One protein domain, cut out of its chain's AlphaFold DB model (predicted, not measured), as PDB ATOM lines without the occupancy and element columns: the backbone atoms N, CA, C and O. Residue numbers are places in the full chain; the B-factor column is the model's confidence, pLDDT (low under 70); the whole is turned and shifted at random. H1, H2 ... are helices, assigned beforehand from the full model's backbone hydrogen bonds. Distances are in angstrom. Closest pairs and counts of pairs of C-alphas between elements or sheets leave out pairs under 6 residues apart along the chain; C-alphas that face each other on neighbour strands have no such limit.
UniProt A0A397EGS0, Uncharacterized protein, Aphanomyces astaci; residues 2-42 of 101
ATOM      1  N   HIS A   2      37.006 -10.890  41.993       53.31
ATOM      2  CA  HIS A   2      37.570 -12.072  41.300       53.31
ATOM      3  C   HIS A   2      37.201 -13.433  41.921       53.31
ATOM      4  O   HIS A   2      37.569 -14.471  41.386       53.31
ATOM      5  N   VAL A   3      36.458 -13.446  43.032       56.22
ATOM      6  CA  VAL A   3      36.200 -14.680  43.796       56.22
ATOM      7  C   VAL A   3      35.051 -15.504  43.196       56.22
ATOM      8  O   VAL A   3      35.151 -16.723  43.098       56.22
ATOM      9  N   GLY A   4      33.990 -14.855  42.697       58.56
ATOM     10  CA  GLY A   4      32.812 -15.554  42.158       58.56
ATOM     11  C   GLY A   4      33.086 -16.371  40.888       58.56
ATOM     12  O   GLY A   4      32.589 -17.486  40.746       58.56
ATOM     13  N   GLY A   5      33.933 -15.862  39.986       62.75
ATOM     14  CA  GLY A   5      34.300 -16.568  38.751       62.75
ATOM     15  C   GLY A   5      35.205 -17.784  38.979       62.75
ATOM     16  O   GLY A   5      35.151 -18.740  38.208       62.75
ATOM     17  N   ALA A   6      36.010 -17.776  40.046       62.59
ATOM     18  CA  ALA A   6      36.867 -18.903  40.406       62.59
ATOM     19  C   ALA A   6      36.049 -20.081  40.959       62.59
ATOM     20  O   ALA A   6      36.265 -21.218  40.550       62.59
ATOM     21  N   ILE A   7      35.052 -19.804  41.807       64.62
ATOM     22  CA  ILE A   7      34.157 -20.823  42.378       64.62
ATOM     23  C   ILE A   7      33.310 -21.481  41.281       64.62
ATOM     24  O   ILE A   7      33.230 -22.704  41.218       64.62
ATOM     25  N   ALA A   8      32.747 -20.688  40.362       65.75
ATOM     26  CA  ALA A   8      31.973 -21.215  39.237       65.75
ATOM     27  C   ALA A   8      32.811 -22.128  38.325       65.75
ATOM     28  O   ALA A   8      32.331 -23.169  37.885       65.75
ATOM     29  N   ARG A   9      34.081 -21.778  38.076       67.00
ATOM     30  CA  ARG A   9      34.996 -22.616  37.283       67.00
ATOM     31  C   ARG A   9      35.357 -23.924  37.976       67.00
ATOM     32  O   ARG A   9      35.475 -24.928  37.290       67.00
ATOM     33  N   VAL A  10      35.537 -23.922  39.297       67.44
ATOM     34  CA  VAL A  10      35.825 -25.146  40.066       67.44
ATOM     35  C   VAL A  10      34.601 -26.065  40.094       67.44
ATOM     36  O   VAL A  10      34.726 -27.252  39.827       67.44
ATOM     37  N   LEU A  11      33.406 -25.510  40.307       64.75
ATOM     38  CA  LEU A  11      32.157 -26.278  40.349       64.75
ATOM     39  C   LEU A  11      31.745 -26.871  38.993       64.75
ATOM     40  O   LEU A  11      31.107 -27.914  38.964       64.75
ATOM     41  N   LEU A  12      32.090 -26.218  37.881       67.88
ATOM     42  CA  LEU A  12      31.756 -26.686  36.529       67.88
ATOM     43  C   LEU A  12      32.840 -27.573  35.899       67.88
ATOM     44  O   LEU A  12      32.623 -28.115  34.819       67.88
ATOM     45  N   LYS A  13      34.013 -27.696  36.535       78.31
ATOM     46  CA  LYS A  13      35.122 -28.516  36.030       78.31
ATOM     47  C   LYS A  13      34.892 -30.010  36.266       78.31
ATOM     48  O   LYS A  13      35.297 -30.810  35.426       78.31
ATOM     49  N   ASP A  14      34.217 -30.361  37.358       81.81
ATOM     50  CA  ASP A  14      33.939 -31.750  37.720       81.81
ATOM     51  C   ASP A  14      32.495 -32.129  37.333       81.81
ATOM     52  O   ASP A  14      31.546 -31.478  37.786       81.81
ATOM     53  N   PRO A  15      32.283 -33.179  36.514       76.56
ATOM     54  CA  PRO A  15      30.957 -33.545  36.006       76.56
ATOM     55  C   PRO A  15      29.989 -34.007  37.107       76.56
ATOM     56  O   PRO A  15      28.775 -33.890  36.952       76.56
ATOM     57  N   GLU A  16      30.514 -34.472  38.240       81.12
ATOM     58  CA  GLU A  16      29.739 -34.900  39.411       81.12
ATOM     59  C   GLU A  16      29.043 -33.729  40.127       81.12
ATOM     60  O   GLU A  16      28.000 -33.908  40.755       81.12
ATOM     61  N   ASN A  17      29.565 -32.507  39.979       81.38
ATOM     62  CA  ASN A  17      29.020 -31.308  40.618       81.38
ATOM     63  C   ASN A  17      27.881 -30.660  39.813       81.38
ATOM     64  O   ASN A  17      27.099 -29.883  40.366       81.38
ATOM     65  N   ILE A  18      27.740 -30.997  38.527       81.06
ATOM     66  CA  ILE A  18      26.690 -30.474  37.640       81.06
ATOM     67  C   ILE A  18      25.273 -30.699  38.208       81.06
ATOM     68  O   ILE A  18      24.524 -29.720  38.290       81.06
ATOM     69  N   PRO A  19      24.870 -31.914  38.643       86.25
ATOM     70  CA  PRO A  19      23.536 -32.120  39.211       86.25
ATOM     71  C   PRO A  19      23.314 -31.331  40.507       86.25
ATOM     72  O   PRO A  19      22.222 -30.805  40.722       86.25
ATOM     73  N   LEU A  20      24.340 -31.184  41.352       86.44
ATOM     74  CA  LEU A  20      24.239 -30.418  42.596       86.44
ATOM     75  C   LEU A  20      24.001 -28.928  42.311       86.44
ATOM     76  O   LEU A  20      23.092 -28.316  42.873       86.44
ATOM     77  N   VAL A  21      24.777 -28.353  41.390       85.06
ATOM     78  CA  VAL A  21      24.626 -26.953  40.970       85.06
ATOM     79  C   VAL A  21      23.267 -26.732  40.301       85.06
ATOM     80  O   VAL A  21      22.611 -25.724  40.568       85.06
ATOM     81  N   ALA A  22      22.795 -27.683  39.492       86.69
ATOM     82  CA  ALA A  22      21.466 -27.623  38.885       86.69
ATOM     83  C   ALA A  22      20.349 -27.567  39.944       86.69
ATOM     84  O   ALA A  22      19.446 -26.740  39.841       86.69
ATOM     85  N   MET A  23      20.429 -28.372  41.007       90.62
ATOM     86  CA  MET A  23      19.429 -28.350  42.084       90.62
ATOM     87  C   MET A  23      19.464 -27.049  42.888       90.62
ATOM     88  O   MET A  23      18.416 -26.464  43.163       90.62
ATOM     89  N   VAL A  24      20.657 -26.557  43.228       90.69
ATOM     90  CA  VAL A  24      20.808 -25.294  43.968       90.69
ATOM     91  C   VAL A  24      20.289 -24.116  43.147       90.69
ATOM     92  O   VAL A  24      19.555 -23.277  43.667       90.69
ATOM     93  N   THR A  25      20.626 -24.056  41.858       89.31
ATOM     94  CA  THR A  25      20.139 -22.996  40.962       89.31
ATOM     95  C   THR A  25      18.629 -23.066  40.770       89.31
ATOM     96  O   THR A  25      17.969 -22.031  40.850       89.31
ATOM     97  N   LEU A  26      18.057 -24.259  40.605       94.00
ATOM     98  CA  LEU A  26      16.609 -24.432  40.497       94.00
ATOM     99  C   LEU A  26      15.892 -24.001  41.782       94.00
ATOM    100  O   LEU A  26      14.919 -23.247  41.718       94.00
ATOM    101  N   GLY A  27      16.409 -24.394  42.950       93.75
ATOM    102  CA  GLY A  27      15.895 -23.956  44.246       93.75
ATOM    103  C   GLY A  27      15.977 -22.439  44.429       93.75
ATOM    104  O   GLY A  27      15.010 -21.814  44.865       93.75
ATOM    105  N   LEU A  28      17.091 -21.824  44.024       94.94
ATOM    106  CA  LEU A  28      17.270 -20.372  44.049       94.94
ATOM    107  C   LEU A  28      16.252 -19.664  43.141       94.94
ATOM    108  O   LEU A  28      15.622 -18.691  43.558       94.94
ATOM    109  N   VAL A  29      16.055 -20.150  41.913       94.88
ATOM    110  CA  VAL A  29      15.104 -19.569  40.952       94.88
ATOM    111  C   VAL A  29      13.669 -19.704  41.462       94.88
ATOM    112  O   VAL A  29      12.929 -18.722  41.476       94.88
ATOM    113  N   MET A  30      13.271 -20.882  41.946       93.19
ATOM    114  CA  MET A  30      11.928 -21.075  42.501       93.19
ATOM    115  C   MET A  30      11.703 -20.242  43.766       93.19
ATOM    116  O   MET A  30      10.646 -19.623  43.914       93.19
ATOM    117  N   GLY A  31      12.690 -20.183  44.661       93.38
ATOM    118  CA  GLY A  31      12.618 -19.391  45.887       93.38
ATOM    119  C   GLY A  31      12.487 -17.897  45.597       93.38
ATOM    120  O   GLY A  31      11.597 -17.236  46.132       93.38
ATOM    121  N   THR A  32      13.312 -17.368  44.691       93.25
ATOM    122  CA  THR A  32      13.243 -15.955  44.284       93.25
ATOM    123  C   THR A  32      11.932 -15.631  43.574       93.25
ATOM    124  O   THR A  32      11.282 -14.652  43.938       93.25
ATOM    125  N   ALA A  33      11.471 -16.473  42.645       90.94
ATOM    126  CA  ALA A  33      10.187 -16.288  41.967       90.94
ATOM    127  C   ALA A  33       9.004 -16.288  42.951       90.94
ATOM    128  O   ALA A  33       8.109 -15.445  42.856       90.94
ATOM    129  N   THR A  34       9.015 -17.195  43.930       87.69
ATOM    130  CA  THR A  34       7.975 -17.271  44.966       87.69
ATOM    131  C   THR A  34       8.002 -16.042  45.869       87.69
ATOM    132  O   THR A  34       6.950 -15.481  46.167       87.69
ATOM    133  N   CYS A  35       9.192 -15.576  46.250       86.88
ATOM    134  CA  CYS A  35       9.362 -14.375  47.062       86.88
ATOM    135  C   CYS A  35       8.838 -13.125  46.339       86.88
ATOM    136  O   CYS A  35       8.033 -12.379  46.897       86.88
ATOM    137  N   VAL A  36       9.194 -12.945  45.061       87.75
ATOM    138  CA  VAL A  36       8.664 -11.856  44.222       87.75
ATOM    139  C   VAL A  36       7.144 -11.943  44.124       87.75
ATOM    140  O   VAL A  36       6.457 -10.941  44.312       87.75
ATOM    141  N   ARG A  37       6.597 -13.142  43.892       84.31
ATOM    142  CA  ARG A  37       5.146 -13.346  43.831       84.31
ATOM    143  C   ARG A  37       4.466 -12.959  45.145       84.31
ATOM    144  O   ARG A  37       3.432 -12.305  45.101       84.31
ATOM    145  N   TYR A  38       5.051 -13.310  46.288       81.25
ATOM    146  CA  TYR A  38       4.540 -12.934  47.608       81.25
ATOM    147  C   TYR A  38       4.593 -11.425  47.859       81.25
ATOM    148  O   TYR A  38       3.639 -10.871  48.397       81.25
ATOM    149  N   LEU A  39       5.672 -10.752  47.453       80.06
ATOM    150  CA  LEU A  39       5.812  -9.301  47.602       80.06
ATOM    151  C   LEU A  39       4.812  -8.535  46.731       80.06
ATOM    152  O   LEU A  39       4.221  -7.566  47.193       80.06
ATOM    153  N   VAL A  40       4.600  -8.979  45.490       80.81
ATOM    154  CA  VAL A  40       3.664  -8.342  44.549       80.81
ATOM    155  C   VAL A  40       2.204  -8.636  44.905       80.81
ATOM    156  O   VAL A  40       1.347  -7.782  44.707       80.81
ATOM    157  N   ALA A  41       1.910  -9.833  45.420       76.81
ATOM    158  CA  ALA A  41       0.562 -10.224  45.830       76.81
ATOM    159  C   ALA A  41       0.196  -9.759  47.250       76.81
ATOM    160  O   ALA A  41      -0.919 -10.017  47.702       76.81
ATOM    161  N   SER A  42       1.120  -9.113  47.965       74.88
ATOM    162  CA  SER A  42       0.838  -8.578  49.291       74.88
ATOM    163  C   SER A  42      -0.124  -7.390  49.177       74.88
ATOM    164  O   SER A  42       0.203  -6.425  48.480       74.88
TER     165      SER A  42
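What this domain is: This is residues 2 to 42 of the 101 residues of an uncharacterized protein of Aphanomyces astaci (UniProt A0A397EGS0). The long helix H2 and the shorter helix H1 meet near their ends in a wide, open V, joined by a tight link at its corner. Away from the corner the two arms stand free. The printed part has 41 residues with two named helices, H1 then H2, and no named strand; the class is all helix. It is extended, with a radius of gyration of the C-alphas of 14.1 A, and flat, spanning 41 by 24 by 6 A.

Where its parts are: H2, residues 17 to 40, measures 34.4 A from C-alpha 17 at (29.020, -31.308, 40.618) to C-alpha 40 at (3.664, -8.342, 44.549). H1, residues 3 to 13, measures 15.9 A and begins at C-alpha 3, (36.200, -14.680, 43.796).

How they stand to each other: H2 touches H1 only at the corner, with residues 17 to 21 alone; the closest C-alphas are those of Leu 11 and Asn 17, 5.9 A apart. The helices run opposite ways at a steep tilt of 51 degrees. In H1 and H2 every O i to N i+4 pair is within hydrogen-bond range.

The domain as a whole: The two C-alphas farthest apart are those of Asp 14 and Ser 42, 42.0 A. The printed part has no cut and no long link. Residues 2 to 12 have pLDDT under 70.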